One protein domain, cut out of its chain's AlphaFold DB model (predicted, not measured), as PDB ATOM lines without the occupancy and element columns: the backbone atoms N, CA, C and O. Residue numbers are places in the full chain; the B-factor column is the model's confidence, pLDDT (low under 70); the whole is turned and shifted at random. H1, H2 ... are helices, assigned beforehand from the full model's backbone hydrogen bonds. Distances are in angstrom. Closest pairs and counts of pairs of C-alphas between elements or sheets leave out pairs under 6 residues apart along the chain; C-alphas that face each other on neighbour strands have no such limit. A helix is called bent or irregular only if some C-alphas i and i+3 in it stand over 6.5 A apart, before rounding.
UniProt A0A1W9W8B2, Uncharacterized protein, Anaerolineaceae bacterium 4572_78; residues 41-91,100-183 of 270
ATOM      1  N   HIS A  41       2.093  -5.389  47.483       71.62
ATOM      2  CA  HIS A  41       0.646  -5.154  47.496       71.62
ATOM      3  C   HIS A  41       0.279  -3.979  48.422       71.62
ATOM      4  O   HIS A  41      -0.594  -3.188  48.092       71.62
ATOM      5  N   GLY A  42       1.015  -3.801  49.528       73.69
ATOM      6  CA  GLY A  42       0.784  -2.706  50.478       73.69
ATOM      7  C   GLY A  42       1.074  -1.305  49.924       73.69
ATOM      8  O   GLY A  42       0.416  -0.350  50.316       73.69
ATOM      9  N   SER A  43       2.004  -1.172  48.975       81.88
ATOM     10  CA  SER A  43       2.388   0.133  48.415       81.88
ATOM     11  C   SER A  43       1.321   0.714  47.476       81.88
ATOM     12  O   SER A  43       1.285   1.923  47.279       81.88
ATOM     13  N   TRP A  44       0.434  -0.124  46.926       87.06
ATOM     14  CA  TRP A  44      -0.666   0.319  46.061       87.06
ATOM     15  C   TRP A  44      -1.718   1.119  46.825       87.06
ATOM     16  O   TRP A  44      -2.148   2.161  46.340       87.06
ATOM     17  N   GLY A  45      -2.083   0.667  48.028       87.38
ATOM     18  CA  GLY A  45      -3.039   1.376  48.880       87.38
ATOM     19  C   GLY A  45      -2.542   2.776  49.232       87.38
ATOM     20  O   GLY A  45      -3.262   3.742  49.031       87.38
ATOM     21  N   PHE A  46      -1.271   2.902  49.629       88.25
ATOM     22  CA  PHE A  46      -0.686   4.195  50.002       88.25
ATOM     23  C   PHE A  46      -0.616   5.225  48.872       88.25
ATOM     24  O   PHE A  46      -0.488   6.403  49.172       88.25
ATOM     25  N   VAL A  47      -0.680   4.810  47.607       93.44
ATOM     26  CA  VAL A  47      -0.636   5.722  46.451       93.44
ATOM     27  C   VAL A  47      -2.035   6.005  45.928       93.44
ATOM     28  O   VAL A  47      -2.382   7.157  45.685       93.44
ATOM     29  N   LEU A  48      -2.835   4.954  45.741       94.38
ATOM     30  CA  LEU A  48      -4.167   5.083  45.161       94.38
ATOM     31  C   LEU A  48      -5.119   5.801  46.108       94.38
ATOM     32  O   LEU A  48      -5.922   6.600  45.649       94.38
ATOM     33  N   GLU A  49      -5.013   5.569  47.414       93.50
ATOM     34  CA  GLU A  49      -5.905   6.195  48.386       93.50
ATOM     35  C   GLU A  49      -5.768   7.730  48.413       93.50
ATOM     36  O   GLU A  49      -6.792   8.384  48.222       93.50
ATOM     37  N   PRO A  50      -4.568   8.342  48.546       94.75
ATOM     38  CA  PRO A  50      -4.427   9.796  48.429       94.75
ATOM     39  C   PRO A  50      -4.900  10.357  47.086       94.75
ATOM     40  O   PRO A  50      -5.514  11.421  47.049       94.75
ATOM     41  N   ILE A  51      -4.637   9.645  45.984       97.00
ATOM     42  CA  ILE A  51      -5.064  10.065  44.644       97.00
ATOM     43  C   ILE A  51      -6.592  10.074  44.543       97.00
ATOM     44  O   ILE A  51      -7.176  11.075  44.132       97.00
ATOM     45  N   CYS A  52      -7.242   8.977  44.933       95.94
ATOM     46  CA  CYS A  52      -8.695   8.858  44.920       95.94
ATOM     47  C   CYS A  52      -9.344   9.862  45.873       95.94
ATOM     48  O   CYS A  52     -10.353  10.456  45.509       95.94
ATOM     49  N   LEU A  53      -8.759  10.085  47.055       92.62
ATOM     50  CA  LEU A  53      -9.242  11.089  47.997       92.62
ATOM     51  C   LEU A  53      -9.172  12.489  47.381       92.62
ATOM     52  O   LEU A  53     -10.190  13.169  47.339       92.62
ATOM     53  N   GLY A  54      -8.010  12.895  46.858       94.31
ATOM     54  CA  GLY A  54      -7.825  14.212  46.240       94.31
ATOM     55  C   GLY A  54      -8.775  14.451  45.063       94.31
ATOM     56  O   GLY A  54      -9.437  15.484  45.006       94.31
ATOM     57  N   LEU A  55      -8.897  13.475  44.158       96.12
ATOM     58  CA  LEU A  55      -9.817  13.559  43.016       96.12
ATOM     59  C   LEU A  55     -11.289  13.534  43.441       96.12
ATOM     60  O   LEU A  55     -12.118  14.159  42.788       96.12
ATOM     61  N   GLY A  56     -11.616  12.803  44.507       93.31
ATOM     62  CA  GLY A  56     -12.978  12.688  45.018       93.31
ATOM     63  C   GLY A  56     -13.470  13.967  45.688       93.31
ATOM     64  O   GLY A  56     -14.629  14.331  45.519       93.31
ATOM     65  N   VAL A  57     -12.598  14.665  46.421       88.94
ATOM     66  CA  VAL A  57     -12.969  15.918  47.098       88.94
ATOM     67  C   VAL A  57     -12.906  17.132  46.169       88.94
ATOM     68  O   VAL A  57     -13.716  18.044  46.310       88.94
ATOM     69  N   ALA A  58     -11.986  17.139  45.203       92.88
ATOM     70  CA  ALA A  58     -11.760  18.262  44.295       92.88
ATOM     71  C   ALA A  58     -11.615  17.787  42.832       92.88
ATOM     72  O   ALA A  58     -10.524  17.853  42.249       92.88
ATOM     73  N   PRO A  59     -12.698  17.276  42.216       95.50
ATOM     74  CA  PRO A  59     -12.642  16.727  40.867       95.50
ATOM     75  C   PRO A  59     -12.280  17.812  39.847       95.50
ATOM     76  O   PRO A  59     -12.987  18.802  39.685       95.50
ATOM     77  N   SER A  60     -11.165  17.619  39.144       97.50
ATOM     78  CA  SER A  60     -10.677  18.557  38.131       97.50
ATOM     79  C   SER A  60      -9.765  17.868  37.115       97.50
ATOM     80  O   SER A  60      -9.104  16.871  37.420       97.50
ATOM     81  N   TRP A  61      -9.685  18.423  35.902       98.06
ATOM     82  CA  TRP A  61      -8.741  17.955  34.880       98.06
ATOM     83  C   TRP A  61      -7.287  18.166  35.305       98.06
ATOM     84  O   TRP A  61      -6.457  17.285  35.095       98.06
ATOM     85  N   ALA A  62      -6.994  19.287  35.970       97.50
ATOM     86  CA  ALA A  62      -5.672  19.558  36.523       97.50
ATOM     87  C   ALA A  62      -5.276  18.505  37.569       97.50
ATOM     88  O   ALA A  62      -4.201  17.909  37.479       97.50
ATOM     89  N   GLY A  63      -6.182  18.206  38.505       97.62
ATOM     90  CA  GLY A  63      -6.010  17.142  39.487       97.62
ATOM     91  C   GLY A  63      -5.808  15.770  38.843       97.62
ATOM     92  O   GLY A  63      -4.936  15.019  39.278       97.62
ATOM     93  N   LEU A  64      -6.542  15.451  37.769       98.31
ATOM     94  CA  LEU A  64      -6.367  14.200  37.022       98.31
ATOM     95  C   LEU A  64      -4.983  14.109  36.363       98.31
ATOM     96  O   LEU A  64      -4.330  13.067  36.451       98.31
ATOM     97  N   CYS A  65      -4.502  15.191  35.747       98.25
ATOM     98  CA  CYS A  65      -3.153  15.254  35.181       98.25
ATOM     99  C   CYS A  65      -2.077  15.028  36.256       98.25
ATOM    100  O   CYS A  65      -1.177  14.204  36.059       98.25
ATOM    101  N   LEU A  66      -2.207  15.678  37.420       98.00
ATOM    102  CA  LEU A  66      -1.302  15.466  38.554       98.00
ATOM    103  C   LEU A  66      -1.380  14.034  39.095       98.00
ATOM    104  O   LEU A  66      -0.341  13.427  39.351       98.00
ATOM    105  N   ALA A  67      -2.580  13.464  39.218       98.12
ATOM    106  CA  ALA A  67      -2.785  12.084  39.648       98.12
ATOM    107  C   ALA A  67      -2.076  11.085  38.722       98.12
ATOM    108  O   ALA A  67      -1.358  10.204  39.200       98.12
ATOM    109  N   ILE A  68      -2.220  11.250  37.402       98.25
ATOM    110  CA  ILE A  68      -1.512  10.444  36.399       98.25
ATOM    111  C   ILE A  68       0.001  10.620  36.555       98.25
ATOM    112  O   ILE A  68       0.738   9.631  36.551       98.25
ATOM    113  N   GLY A  69       0.462  11.860  36.739       97.94
ATOM    114  CA  GLY A  69       1.878  12.172  36.902       97.94
ATOM    115  C   GLY A  69       2.496  11.494  38.129       97.94
ATOM    116  O   GLY A  69       3.497  10.780  38.024       97.94
ATOM    117  N   VAL A  70       1.860  11.646  39.292       97.25
ATOM    118  CA  VAL A  70       2.277  11.029  40.560       97.25
ATOM    119  C   VAL A  70       2.214   9.503  40.482       97.25
ATOM    120  O   VAL A  70       3.140   8.816  40.922       97.25
ATOM    121  N   PHE A  71       1.159   8.946  39.889       97.31
ATOM    122  CA  PHE A  71       1.041   7.501  39.718       97.31
ATOM    123  C   PHE A  71       2.137   6.944  38.797       97.31
ATOM    124  O   PHE A  71       2.725   5.899  39.089       97.31
ATOM    125  N   ALA A  72       2.493   7.661  37.730       96.69
ATOM    126  CA  ALA A  72       3.613   7.294  36.871       96.69
ATOM    127  C   ALA A  72       4.962   7.361  37.613       96.69
ATOM    128  O   ALA A  72       5.775   6.445  37.465       96.69
ATOM    129  N   LEU A  73       5.184   8.360  38.480       95.62
ATOM    130  CA  LEU A  73       6.356   8.406  39.371       95.62
ATOM    131  C   LEU A  73       6.405   7.208  40.332       95.62
ATOM    132  O   LEU A  73       7.474   6.638  40.565       95.62
ATOM    133  N   PHE A  74       5.259   6.771  40.855       94.69
ATOM    134  CA  PHE A  74       5.193   5.554  41.664       94.69
ATOM    135  C   PHE A  74       5.607   4.309  40.863       94.69
ATOM    136  O   PHE A  74       6.420   3.508  41.340       94.69
ATOM    137  N   LEU A  75       5.113   4.158  39.629       93.94
ATOM    138  CA  LEU A  75       5.512   3.061  38.739       93.94
ATOM    139  C   LEU A  75       7.001   3.125  38.370       93.94
ATOM    140  O   LEU A  75       7.647   2.082  38.234       93.94
ATOM    141  N   LEU A  76       7.573   4.330  38.285       93.25
ATOM    142  CA  LEU A  76       8.987   4.574  37.990       93.25
ATOM    143  C   LEU A  76       9.936   3.976  39.037       93.25
ATOM    144  O   LEU A  76      11.052   3.574  38.701       93.25
ATOM    145  N   ARG A  77       9.500   3.875  40.298       90.19
ATOM    146  CA  ARG A  77      10.329   3.438  41.434       90.19
ATOM    147  C   ARG A  77      11.062   2.124  41.168       90.19
ATOM    148  O   ARG A  77      12.263   2.015  41.409       90.19
ATOM    149  N   ARG A  78      10.351   1.100  40.686       88.44
ATOM    150  CA  ARG A  78      10.917  -0.247  40.504       88.44
ATOM    151  C   ARG A  78      11.961  -0.324  39.383       88.44
ATOM    152  O   ARG A  78      13.052  -0.835  39.653       88.44
ATOM    153  N   PRO A  79      11.685   0.145  38.152       89.56
ATOM    154  CA  PRO A  79      12.697   0.155  37.106       89.56
ATOM    155  C   PRO A  79      13.869   1.082  37.463       89.56
ATOM    156  O   PRO A  79      15.016   0.710  37.206       89.56
ATOM    157  N   LEU A  80      13.627   2.201  38.157       89.94
ATOM    158  CA  LEU A  80      14.695   3.073  38.654       89.94
ATOM    159  C   LEU A  80      15.595   2.356  39.670       89.94
ATOM    160  O   LEU A  80      16.817   2.387  39.536       89.94
ATOM    161  N   LYS A  81      15.014   1.624  40.629       89.25
ATOM    162  CA  LYS A  81      15.767   0.805  41.590       89.25
ATOM    163  C   LYS A  81      16.681  -0.205  40.900       89.25
ATOM    164  O   LYS A  81      17.817  -0.378  41.337       89.25
ATOM    165  N   ILE A  82      16.216  -0.862  39.833       87.19
ATOM    166  CA  ILE A  82      17.033  -1.821  39.068       87.19
ATOM    167  C   ILE A  82      18.263  -1.122  38.482       87.19
ATOM    168  O   ILE A  82      19.370  -1.628  38.641       87.19
ATOM    169  N   ILE A  83      18.077   0.044  37.858       87.69
ATOM    170  CA  ILE A  83      19.171   0.815  37.247       87.69
ATOM    171  C   ILE A  83      20.151   1.316  38.312       87.69
ATOM    172  O   ILE A  83      21.355   1.143  38.152       87.69
ATOM    173  N   LEU A  84      19.650   1.890  39.411       87.75
ATOM    174  CA  LEU A  84      20.485   2.424  40.491       87.75
ATOM    175  C   LEU A  84      21.276   1.325  41.207       87.75
ATOM    176  O   LEU A  84      22.447   1.515  41.523       87.75
ATOM    177  N   THR A  85      20.662   0.159  41.423       85.19
ATOM    178  CA  THR A  85      21.347  -0.990  42.031       85.19
ATOM    179  C   THR A  85      22.397  -1.565  41.084       85.19
ATOM    180  O   THR A  85      23.469  -1.959  41.533       85.19
ATOM    181  N   ASP A  86      22.119  -1.626  39.778       82.62
ATOM    182  CA  ASP A  86      23.114  -2.049  38.791       82.62
ATOM    183  C   ASP A  86      24.304  -1.078  38.802       82.62
ATOM    184  O   ASP A  86      25.434  -1.520  38.998       82.62
ATOM    185  N   TRP A  87      24.040   0.237  38.739       80.56
ATOM    186  CA  TRP A  87      25.036   1.316  38.825       80.56
ATOM    187  C   TRP A  87      25.947   1.212  40.056       80.56
ATOM    188  O   TRP A  87      27.166   1.190  39.908       80.56
ATOM    189  N   GLN A  88      25.378   1.052  41.254       78.62
ATOM    190  CA  GLN A  88      26.143   0.921  42.504       78.62
ATOM    191  C   GLN A  88      27.061  -0.310  42.547       78.62
ATOM    192  O   GLN A  88      28.062  -0.307  43.255       78.62
ATOM    193  N   ASN A  89      26.729  -1.366  41.799       71.56
ATOM    194  CA  ASN A  89      27.473  -2.623  41.787       71.56
ATOM    195  C   ASN A  89      28.479  -2.726  40.622       71.56
ATOM    196  O   ASN A  89      29.086  -3.790  40.445       71.56
ATOM    197  N   HIS A  90      28.650  -1.677  39.803       62.47
ATOM    198  CA  HIS A  90      29.625  -1.654  38.696       62.47
ATOM    199  C   HIS A  90      31.082  -1.490  39.160       62.47
ATOM    200  O   HIS A  90      31.986  -1.766  38.381       62.47
ATOM    201  N   THR A  91      31.334  -1.168  40.433       55.09
ATOM    202  CA  THR A  91      32.690  -1.028  41.004       55.09
ATOM    203  C   THR A  91      33.433  -2.366  41.194       55.09
ATOM    204  O   THR A  91      34.556  -2.384  41.684       55.09
ATOM    205  N   ARG A 100      23.047 -11.613  32.605       54.03
ATOM    206  CA  ARG A 100      21.570 -11.572  32.701       54.03
ATOM    207  C   ARG A 100      21.037 -10.263  33.303       54.03
ATOM    208  O   ARG A 100      19.891  -9.909  33.026       54.03
ATOM    209  N   GLY A 101      21.841  -9.561  34.105       59.75
ATOM    210  CA  GLY A 101      21.513  -8.242  34.655       59.75
ATOM    211  C   GLY A 101      21.407  -7.186  33.558       59.75
ATOM    212  O   GLY A 101      20.401  -6.489  33.493       59.75
ATOM    213  N   ALA A 102      22.346  -7.189  32.606       63.84
ATOM    214  CA  ALA A 102      22.391  -6.226  31.503       63.84
ATOM    215  C   ALA A 102      21.084  -6.167  30.684       63.84
ATOM    216  O   ALA A 102      20.573  -5.082  30.411       63.84
ATOM    217  N   MET A 103      20.471  -7.316  30.359       68.94
ATOM    218  CA  MET A 103      19.177  -7.343  29.651       68.94
ATOM    219  C   MET A 103      18.026  -6.763  30.490       68.94
ATOM    220  O   MET A 103      17.145  -6.095  29.949       68.94
ATOM    221  N   ARG A 104      18.024  -6.992  31.811       75.38
ATOM    222  CA  ARG A 104      17.020  -6.412  32.718       75.38
ATOM    223  C   ARG A 104      17.200  -4.901  32.847       75.38
ATOM    224  O   ARG A 104      16.197  -4.196  32.843       75.38
ATOM    225  N   THR A 105      18.440  -4.414  32.886       81.00
ATOM    226  CA  THR A 105      18.757  -2.978  32.927       81.00
ATOM    227  C   THR A 105      18.307  -2.264  31.648       81.00
ATOM    228  O   THR A 105      17.708  -1.195  31.731       81.00
ATOM    229  N   VAL A 106      18.509  -2.859  30.464       83.81
ATOM    230  CA  VAL A 106      18.034  -2.280  29.187       83.81
ATOM    231  C   VAL A 106      16.509  -2.144  29.164       83.81
ATOM    232  O   VAL A 106      15.985  -1.094  28.796       83.81
ATOM    233  N   ILE A 107      15.783  -3.181  29.592       85.19
ATOM    234  CA  ILE A 107      14.315  -3.136  29.670       85.19
ATOM    235  C   ILE A 107      13.864  -2.110  30.720       85.19
ATOM    236  O   ILE A 107      12.955  -1.327  30.453       85.19
ATOM    237  N   ALA A 108      14.522  -2.066  31.882       87.38
ATOM    238  CA  ALA A 108      14.225  -1.091  32.928       87.38
ATOM    239  C   ALA A 108      14.391   0.353  32.428       87.38
ATOM    240  O   ALA A 108      13.515   1.169  32.687       87.38
ATOM    241  N   LYS A 109      15.435   0.657  31.640       89.62
ATOM    242  CA  LYS A 109      15.628   1.986  31.028       89.62
ATOM    243  C   LYS A 109      14.449   2.408  30.147       89.62
ATOM    244  O   LYS A 109      14.015   3.550  30.229       89.62
ATOM    245  N   ARG A 110      13.888   1.488  29.352       91.44
ATOM    246  CA  ARG A 110      12.704   1.773  28.514       91.44
ATOM    247  C   ARG A 110      11.474   2.106  29.358       91.44
ATOM    248  O   ARG A 110      10.773   3.061  29.046       91.44
ATOM    249  N   PHE A 111      11.240   1.362  30.442       91.94
ATOM    250  CA  PHE A 111      10.161   1.676  31.385       91.94
ATOM    251  C   PHE A 111      10.403   2.993  32.126       91.94
ATOM    252  O   PHE A 111       9.456   3.748  32.311       91.94
ATOM    253  N   VAL A 112      11.653   3.300  32.496       93.50
ATOM    254  CA  VAL A 112      12.001   4.600  33.085       93.50
ATOM    255  C   VAL A 112      11.671   5.739  32.133       93.50
ATOM    256  O   VAL A 112      11.056   6.711  32.547       93.50
ATOM    257  N   MET A 113      12.015   5.603  30.855       94.38
ATOM    258  CA  MET A 113      11.702   6.617  29.853       94.38
ATOM    259  C   MET A 113      10.189   6.771  29.649       94.38
ATOM    260  O   MET A 113       9.691   7.889  29.647       94.38
ATOM    261  N   GLY A 114       9.447   5.663  29.538       95.75
ATOM    262  CA  GLY A 114       7.995   5.696  29.347       95.75
ATOM    263  C   GLY A 114       7.247   6.296  30.540       95.75
ATOM    264  O   GLY A 114       6.498   7.256  30.380       95.75
ATOM    265  N   TYR A 115       7.477   5.776  31.749       96.38
ATOM    266  CA  TYR A 115       6.841   6.312  32.957       96.38
ATOM    267  C   TYR A 115       7.342   7.715  33.296       96.38
ATOM    268  O   TYR A 115       6.552   8.538  33.740       96.38
ATOM    269  N   GLY A 116       8.620   8.013  33.051       97.00
ATOM    270  CA  GLY A 116       9.185   9.346  33.241       97.00
ATOM    271  C   GLY A 116       8.541  10.376  32.316       97.00
ATOM    272  O   GLY A 116       8.178  11.451  32.776       97.00
ATOM    273  N   LEU A 117       8.319  10.030  31.044       97.81
ATOM    274  CA  LEU A 117       7.620  10.902  30.101       97.81
ATOM    275  C   LEU A 117       6.173  11.159  30.541       97.81
ATOM    276  O   LEU A 117       5.753  12.309  30.589       97.81
ATOM    277  N   ILE A 118       5.431  10.112  30.919       98.19
ATOM    278  CA  ILE A 118       4.055  10.258  31.424       98.19
ATOM    279  C   ILE A 118       4.032  11.114  32.698       98.19
ATOM    280  O   ILE A 118       3.168  11.975  32.837       98.19
ATOM    281  N   ALA A 119       4.994  10.911  33.603       97.75
ATOM    282  CA  ALA A 119       5.130  11.700  34.821       97.75
ATOM    283  C   ALA A 119       5.335  13.188  34.517       97.75
ATOM    284  O   ALA A 119       4.605  14.028  35.036       97.75
ATOM    285  N   VAL A 120       6.296  13.506  33.648       98.00
ATOM    286  CA  VAL A 120       6.612  14.884  33.256       98.00
ATOM    287  C   VAL A 120       5.428  15.539  32.552       98.00
ATOM    288  O   VAL A 120       5.047  16.642  32.932       98.00
ATOM    289  N   LEU A 121       4.804  14.859  31.585       98.25
ATOM    290  CA  LEU A 121       3.631  15.388  30.885       98.25
ATOM    291  C   LEU A 121       2.463  15.626  31.849       98.25
ATOM    292  O   LEU A 121       1.884  16.703  31.828       98.25
ATOM    293  N   GLY A 122       2.160  14.675  32.737       97.88
ATOM    294  CA  GLY A 122       1.091  14.829  33.728       97.88
ATOM    295  C   GLY A 122       1.324  16.005  34.679       97.88
ATOM    296  O   GLY A 122       0.411  16.796  34.916       97.88
ATOM    297  N   LEU A 123       2.554  16.173  35.176       97.38
ATOM    298  CA  LEU A 123       2.907  17.295  36.049       97.38
ATOM    299  C   LEU A 123       2.861  18.640  35.313       97.38
ATOM    300  O   LEU A 123       2.261  19.581  35.827       97.38
ATOM    301  N   ILE A 124       3.434  18.729  34.108       97.94
ATOM    302  CA  ILE A 124       3.412  19.958  33.299       97.94
ATOM    303  C   ILE A 124       1.974  20.334  32.940       97.94
ATOM    304  O   ILE A 124       1.595  21.487  33.120       97.94
ATOM    305  N   SER A 125       1.157  19.384  32.479       97.56
ATOM    306  CA  SER A 125      -0.251  19.641  32.160       97.56
ATOM    307  C   SER A 125      -1.050  20.065  33.392       97.56
ATOM    308  O   SER A 125      -1.859  20.981  33.295       97.56
ATOM    309  N   GLY A 126      -0.800  19.459  34.558       97.06
ATOM    310  CA  GLY A 126      -1.440  19.867  35.812       97.06
ATOM    311  C   GLY A 126      -1.101  21.310  36.198       97.06
ATOM    312  O   GLY A 126      -2.002  22.094  36.485       97.06
ATOM    313  N   VAL A 127       0.179  21.683  36.114       96.81
ATOM    314  CA  VAL A 127       0.645  23.061  36.351       96.81
ATOM    315  C   VAL A 127       0.084  24.033  35.329       96.81
ATOM    316  O   VAL A 127      -0.290  25.145  35.679       96.81
ATOM    317  N   TRP A 128       0.023  23.635  34.063       97.81
ATOM    318  CA  TRP A 128      -0.503  24.484  33.005       97.81
ATOM    319  C   TRP A 128      -1.989  24.803  33.214       97.81
ATOM    320  O   TRP A 128      -2.417  25.916  32.926       97.81
ATOM    321  N   LEU A 129      -2.758  23.858  33.766       97.50
ATOM    322  CA  LEU A 129      -4.188  24.027  34.030       97.50
ATOM    323  C   LEU A 129      -4.504  24.730  35.361       97.50
ATOM    324  O   LEU A 129      -5.480  25.470  35.418       97.50
ATOM    325  N   ALA A 130      -3.731  24.492  36.427       96.19
ATOM    326  CA  ALA A 130      -4.035  24.995  37.776       96.19
ATOM    327  C   ALA A 130      -3.003  25.976  38.356       96.19
ATOM    328  O   ALA A 130      -3.176  26.477  39.465       96.19
ATOM    329  N   GLY A 131      -1.917  26.247  37.638       95.94
ATOM    330  CA  GLY A 131      -0.807  27.054  38.124       95.94
ATOM    331  C   GLY A 131       0.203  26.272  38.968       95.94
ATOM    332  O   GLY A 131       0.009  25.122  39.375       95.94
ATOM    333  N   TRP A 132       1.332  26.928  39.227       95.94
ATOM    334  CA  TRP A 132       2.492  26.366  39.926       95.94
ATOM    335  C   TRP A 132       2.239  26.092  41.416       95.94
ATOM    336  O   TRP A 132       2.877  25.213  41.992       95.94
ATOM    337  N   GLU A 133       1.271  26.784  42.018       95.00
ATOM    338  CA  GLU A 133       0.862  26.624  43.418       95.00
ATOM    339  C   GLU A 133       0.440  25.187  43.759       95.00
ATOM    340  O   GLU A 133       0.719  24.674  44.846       95.00
ATOM    341  N   SER A 134      -0.149  24.487  42.787       94.94
ATOM    342  CA  SER A 134      -0.533  23.079  42.919       94.94
ATOM    343  C   SER A 134       0.653  22.141  43.195       94.94
ATOM    344  O   SER A 134       0.464  21.051  43.741       94.94
ATOM    345  N   LEU A 135       1.891  22.548  42.884       95.62
ATOM    346  CA  LEU A 135       3.090  21.747  43.133       95.62
ATOM    347  C   LEU A 135       3.672  21.905  44.534       95.62
ATOM    348  O   LEU A 135       4.532  21.101  44.892       95.62
ATOM    349  N   TYR A 136       3.247  22.883  45.337       96.12
ATOM    350  CA  TYR A 136       3.873  23.112  46.642       96.12
ATOM    351  C   TYR A 136       3.907  21.864  47.539       96.12
ATOM    352  O   TYR A 136       4.988  21.530  48.034       96.12
ATOM    353  N   PRO A 137       2.808  21.100  47.711       96.94
ATOM    354  CA  PRO A 137       2.867  19.855  48.474       96.94
ATOM    355  C   PRO A 137       3.812  18.814  47.860       96.94
ATOM    356  O   PRO A 137       4.543  18.143  48.588       96.94
ATOM    357  N   LEU A 138       3.866  18.702  46.529       96.50
ATOM    358  CA  LEU A 138       4.803  17.803  45.845       96.50
ATOM    359  C   LEU A 138       6.265  18.224  46.025       96.50
ATOM    360  O   LEU A 138       7.117  17.351  46.175       96.50
ATOM    361  N   LEU A 139       6.565  19.524  46.078       96.56
ATOM    362  CA  LEU A 139       7.905  20.026  46.399       96.56
ATOM    363  C   LEU A 139       8.315  19.625  47.822       96.56
ATOM    364  O   LEU A 139       9.431  19.149  48.027       96.56
ATOM    365  N   ILE A 140       7.391  19.711  48.784       97.19
ATOM    366  CA  ILE A 140       7.606  19.214  50.153       97.19
ATOM    367  C   ILE A 140       7.801  17.688  50.159       97.19
ATOM    368  O   ILE A 140       8.574  17.165  50.960       97.19
ATOM    369  N   ALA A 141       7.158  16.954  49.245       96.88
ATOM    370  CA  ALA A 141       7.283  15.499  49.140       96.88
ATOM    371  C   ALA A 141       8.650  15.036  48.601       96.88
ATOM    372  O   ALA A 141       9.024  13.876  48.812       96.88
ATOM    373  N   VAL A 142       9.409  15.909  47.926       96.44
ATOM    374  CA  VAL A 142      10.718  15.588  47.329       96.44
ATOM    375  C   VAL A 142      11.717  15.027  48.353       96.44
ATOM    376  O   VAL A 142      12.187  13.906  48.131       96.44
ATOM    377  N   PRO A 143      12.045  15.704  49.474       97.31
ATOM    378  CA  PRO A 143      13.003  15.176  50.449       97.31
ATOM    379  C   PRO A 143      12.580  13.815  51.020       97.31
ATOM    380  O   PRO A 143      13.406  12.908  51.146       97.31
ATOM    381  N   PHE A 144      11.289  13.615  51.295       96.06
ATOM    382  CA  PHE A 144      10.778  12.330  51.780       96.06
ATOM    383  C   PHE A 144      10.886  11.233  50.719       96.06
ATOM    384  O   PHE A 144      11.330  10.122  51.014       96.06
ATOM    385  N   SER A 145      10.572  11.557  49.466       94.25
ATOM    386  CA  SER A 145      10.736  10.644  48.332       94.25
ATOM    387  C   SER A 145      12.200  10.246  48.144       94.25
ATOM    388  O   SER A 145      12.496   9.070  47.931       94.25
ATOM    389  N   MET A 146      13.131  11.192  48.289       95.06
ATOM    390  CA  MET A 146      14.571  10.928  48.218       95.06
ATOM    391  C   MET A 146      15.033   9.985  49.331       95.06
ATOM    392  O   MET A 146      15.724   9.004  49.043       95.06
ATOM    393  N   ILE A 147      14.618  10.223  50.582       95.31
ATOM    394  CA  ILE A 147      14.907   9.322  51.710       95.31
ATOM    395  C   ILE A 147      14.350   7.928  51.410       95.31
ATOM    396  O   ILE A 147      15.073   6.933  51.501       95.31
ATOM    397  N   PHE A 148      13.087   7.844  50.999       93.50
ATOM    398  CA  PHE A 148      12.439   6.575  50.694       93.50
ATOM    399  C   PHE A 148      13.181   5.797  49.595       93.50
ATOM    400  O   PHE A 148      13.515   4.627  49.794       93.50
ATOM    401  N   ILE A 149      13.524   6.449  48.479       92.25
ATOM    402  CA  ILE A 149      14.279   5.844  47.369       92.25
ATOM    403  C   ILE A 149      15.678   5.412  47.828       92.25
ATOM    404  O   ILE A 149      16.108   4.301  47.512       92.25
ATOM    405  N   ALA A 150      16.383   6.235  48.609       92.44
ATOM    406  CA  ALA A 150      17.727   5.920  49.092       92.44
ATOM    407  C   ALA A 150      17.755   4.645  49.954       92.44
ATOM    408  O   ALA A 150      18.655   3.809  49.810       92.44
ATOM    409  N   TYR A 151      16.763   4.467  50.829       92.69
ATOM    410  CA  TYR A 151      16.618   3.249  51.629       92.69
ATOM    411  C   TYR A 151      16.110   2.067  50.803       92.69
ATOM    412  O   TYR A 151      16.553   0.933  51.016       92.69
ATOM    413  N   ASP A 152      15.222   2.306  49.839       90.12
ATOM    414  CA  ASP A 152      14.696   1.262  48.966       90.12
ATOM    415  C   ASP A 152      15.784   0.642  48.081       90.12
ATOM    416  O   ASP A 152      15.886  -0.585  48.006       90.12
ATOM    417  N   VAL A 153      16.653   1.459  47.477       89.31
ATOM    418  CA  VAL A 153      17.799   0.989  46.674       89.31
ATOM    419  C   VAL A 153      18.745   0.127  47.515       89.31
ATOM    420  O   VAL A 153      19.200  -0.919  47.060       89.31
ATOM    421  N   LYS A 154      18.950   0.482  48.789       89.62
ATOM    422  CA  LYS A 154      19.768  -0.292  49.741       89.62
ATOM    423  C   LYS A 154      19.068  -1.547  50.288       89.62
ATOM    424  O   LYS A 154      19.611  -2.196  51.178       89.62
ATOM    425  N   ASN A 155      17.867  -1.889  49.806       87.38
ATOM    426  CA  ASN A 155      17.005  -2.958  50.336       87.38
ATOM    427  C   ASN A 155      16.688  -2.818  51.837       87.38
ATOM    428  O   ASN A 155      16.420  -3.799  52.531       87.38
ATOM    429  N   LYS A 156      16.680  -1.577  52.330       88.19
ATOM    430  CA  LYS A 156      16.366  -1.197  53.710       88.19
ATOM    431  C   LYS A 156      14.995  -0.516  53.808       88.19
ATOM    432  O   LYS A 156      14.756   0.244  54.731       88.19
ATOM    433  N   SER A 157      14.057  -0.815  52.906       84.19
ATOM    434  CA  SER A 157      12.708  -0.217  52.908       84.19
ATOM    435  C   SER A 157      11.875  -0.517  54.166       84.19
ATOM    436  O   SER A 157      10.871   0.141  54.396       84.19
ATOM    437  N   ARG A 158      12.301  -1.478  55.002       84.12
ATOM    438  CA  ARG A 158      11.678  -1.844  56.292       84.12
ATOM    439  C   ARG A 158      12.298  -1.155  57.513       84.12
ATOM    440  O   ARG A 158      12.116  -1.589  58.650       84.12
ATOM    441  N   THR A 159      13.142  -0.155  57.295       88.75
ATOM    442  CA  THR A 159      13.604   0.718  58.379       88.75
ATOM    443  C   THR A 159      12.538   1.754  58.689       88.75
ATOM    444  O   THR A 159      11.813   2.164  57.785       88.75
ATOM    445  N   TRP A 160      12.504   2.239  59.929       86.69
ATOM    446  CA  TRP A 160      11.502   3.217  60.357       86.69
ATOM    447  C   TRP A 160      11.524   4.497  59.502       86.69
ATOM    448  O   TRP A 160      10.469   5.047  59.219       86.69
ATOM    449  N   GLN A 161      12.700   4.926  59.021       92.44
ATOM    450  CA  GLN A 161      12.844   6.116  58.178       92.44
ATOM    451  C   GLN A 161      12.077   5.969  56.862       92.44
ATOM    452  O   GLN A 161      11.323   6.854  56.481       92.44
ATOM    453  N   ALA A 162      12.253   4.839  56.173       90.25
ATOM    454  CA  ALA A 162      11.562   4.551  54.918       90.25
ATOM    455  C   ALA A 162      10.060   4.313  55.133       90.25
ATOM    456  O   ALA A 162       9.239   4.764  54.339       90.25
ATOM    457  N   GLU A 163       9.714   3.641  56.230       89.50
ATOM    458  CA  GLU A 163       8.337   3.380  56.650       89.50
ATOM    459  C   GLU A 163       7.563   4.658  56.994       89.50
ATOM    460  O   GLU A 163       6.353   4.697  56.801       89.50
ATOM    461  N   PHE A 164       8.254   5.706  57.445       90.75
ATOM    462  CA  PHE A 164       7.682   7.035  57.639       90.75
ATOM    463  C   PHE A 164       7.673   7.838  56.331       90.75
ATOM    464  O   PHE A 164       6.632   8.334  55.904       90.75
ATOM    465  N   ALA A 165       8.817   7.928  55.650       93.94
ATOM    466  CA  ALA A 165       8.994   8.792  54.484       93.94
ATOM    467  C   ALA A 165       8.105   8.401  53.290       93.94
ATOM    468  O   ALA A 165       7.598   9.282  52.601       93.94
ATOM    469  N   GLY A 166       7.880   7.103  53.057       91.69
ATOM    470  CA  GLY A 166       7.042   6.624  51.952       91.69
ATOM    471  C   GLY A 166       5.596   7.129  52.046       91.69
ATOM    472  O   GLY A 166       5.163   7.877  51.168       91.69
ATOM    473  N   PRO A 167       4.846   6.781  53.109       92.38
ATOM    474  CA  PRO A 167       3.486   7.281  53.295       92.38
ATOM    475  C   PRO A 167       3.396   8.807  53.366       92.38
ATOM    476  O   PRO A 167       2.428   9.376  52.869       92.38
ATOM    477  N   THR A 168       4.416   9.470  53.921       93.69
ATOM    478  CA  THR A 168       4.513  10.939  53.947       93.69
ATOM    479  C   THR A 168       4.489  11.532  52.545       93.69
ATOM    480  O   THR A 168       3.653  12.381  52.239       93.69
ATOM    481  N   ALA A 169       5.377  11.050  51.675       94.88
ATOM    482  CA  ALA A 169       5.485  11.538  50.310       94.88
ATOM    483  C   ALA A 169       4.190  11.319  49.514       94.88
ATOM    484  O   ALA A 169       3.748  12.220  48.805       94.88
ATOM    485  N   PHE A 170       3.556  10.150  49.651       94.25
ATOM    486  CA  PHE A 170       2.318   9.862  48.920       94.25
ATOM    487  C   PHE A 170       1.109  10.631  49.451       94.25
ATOM    488  O   PHE A 170       0.254  11.020  48.660       94.25
ATOM    489  N   SER A 171       1.045  10.905  50.756       95.00
ATOM    490  CA  SER A 171      -0.067  11.668  51.338       95.00
ATOM    491  C   SER A 171      -0.125  13.095  50.789       95.00
ATOM    492  O   SER A 171      -1.210  13.605  50.526       95.00
ATOM    493  N   LEU A 172       1.036  13.712  50.536       97.12
ATOM    494  CA  LEU A 172       1.138  15.065  49.973       97.12
ATOM    495  C   LEU A 172       0.566  15.174  48.552       97.12
ATOM    496  O   LEU A 172       0.166  16.260  48.136       97.12
ATOM    497  N   ALA A 173       0.455  14.061  47.819       97.06
ATOM    498  CA  ALA A 173      -0.195  14.059  46.513       97.06
ATOM    499  C   ALA A 173      -1.674  14.470  46.602       97.06
ATOM    500  O   ALA A 173      -2.155  15.171  45.714       97.06
ATOM    501  N   ALA A 174      -2.379  14.096  47.679       96.56
ATOM    502  CA  ALA A 174      -3.775  14.487  47.878       96.56
ATOM    503  C   ALA A 174      -3.928  16.010  47.997       96.56
ATOM    504  O   ALA A 174      -4.810  16.578  47.358       96.56
ATOM    505  N   ALA A 175      -3.044  16.676  48.752       96.38
ATOM    506  CA  ALA A 175      -3.045  18.136  48.857       96.38
ATOM    507  C   ALA A 175      -2.792  18.807  47.505       96.38
ATOM    508  O   ALA A 175      -3.488  19.754  47.161       96.38
ATOM    509  N   SER A 176      -1.829  18.313  46.724       97.94
ATOM    510  CA  SER A 176      -1.541  18.877  45.399       97.94
ATOM    511  C   SER A 176      -2.712  18.732  44.433       97.94
ATOM    512  O   SER A 176      -3.026  19.669  43.705       97.94
ATOM    513  N   ILE A 177      -3.388  17.582  44.450       98.06
ATOM    514  CA  ILE A 177      -4.584  17.347  43.634       98.06
ATOM    515  C   ILE A 177      -5.736  18.255  44.090       98.06
ATOM    516  O   ILE A 177      -6.408  18.841  43.244       98.06
ATOM    517  N   ALA A 178      -5.937  18.423  45.401       96.31
ATOM    518  CA  ALA A 178      -6.974  19.297  45.946       96.31
ATOM    519  C   ALA A 178      -6.741  20.778  45.602       96.31
ATOM    520  O   ALA A 178      -7.655  21.446  45.116       96.31
ATOM    521  N   LEU A 179      -5.504  21.264  45.760       97.25
ATOM    522  CA  LEU A 179      -5.099  22.608  45.330       97.25
ATOM    523  C   LEU A 179      -5.338  22.811  43.835       97.25
ATOM    524  O   LEU A 179      -5.858  23.845  43.429       97.25
ATOM    525  N   ALA A 180      -5.018  21.809  43.012       97.44
ATOM    526  CA  ALA A 180      -5.269  21.875  41.576       97.44
ATOM    527  C   ALA A 180      -6.765  21.951  41.222       97.44
ATOM    528  O   ALA A 180      -7.123  22.490  40.178       97.44
ATOM    529  N   GLY A 181      -7.637  21.438  42.091       94.94
ATOM    530  CA  GLY A 181      -9.088  21.606  42.001       94.94
ATOM    531  C   GLY A 181      -9.618  22.904  42.622       94.94
ATOM    532  O   GLY A 181     -10.831  23.043  42.759       94.94
ATOM    533  N   GLY A 182      -8.744  23.840  43.011       93.88
ATOM    534  CA  GLY A 182      -9.113  25.164  43.521       93.88
ATOM    535  C   GLY A 182      -9.412  25.221  45.021       93.88
ATOM    536  O   GLY A 182      -9.969  26.211  45.497       93.88
ATOM    537  N   TRP A 183      -9.080  24.178  45.784       92.94
ATOM    538  CA  TRP A 183      -9.270  24.198  47.235       92.94
ATOM    539  C   TRP A 183      -8.249  25.105  47.921       92.94
ATOM    540  O   TRP A 183      -7.116  25.243  47.475       92.94
TER     541      TRP A 183
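This is residues 41 to 91 and 100 to 183 of the 270 residues of an uncharacterized protein of Anaerolineaceae bacterium 4572_78 (UniProt A0A1W9W8B2). An up-and-down bundle of H1, H2a, H3, H4 and H5, each running against the one before; H2b, the bent H2's other arm, extends one end beside early H3. The printed part has 135 residues, with five named helices, H1 to H5, and no named strand: all helix. It is compact, radius of gyration of the C-alphas 15.4 A, yet elongated, spanning 49 by 32 by 24 A.

H1, residues 41 to 57, begins at C-alpha 41 (0.646, -5.154, 47.496). H2, residues 61 to 88, one helix by its hydrogen bonds, is bent, C-alphas 75 and 78 being 6.6 A apart; its arms are H2a, 61 to 75, and H2b, 78 to 88. H3, 100 to 130, measures 44.9 A. H4, 132 to 153, is irregular: C-alphas 134 and 137 are 7.3 A apart. H5, 160 to 180, ends at C-alpha 180 (-5.269, 21.875, 41.576).

H2a and H3 touch, closest C-alphas Gly 69 and Ala 119, 3.9 A. H4 and H5 form a hairpin, closest C-alphas Ala 141 and Ala 169, 4.5 A. O i to N i+4 pairs are all within hydrogen-bond range in H2a and H2b, against 9 of 13 in H1, 26 of 27 in H3, 13 of 18 in H4 and 13 of 17 in H5.

Residues 92 to 99 are cut out, a 17.4 A gap between C-alphas 91 and 100. Residues 90 to 91 and 100 to 103 have pLDDT under 70.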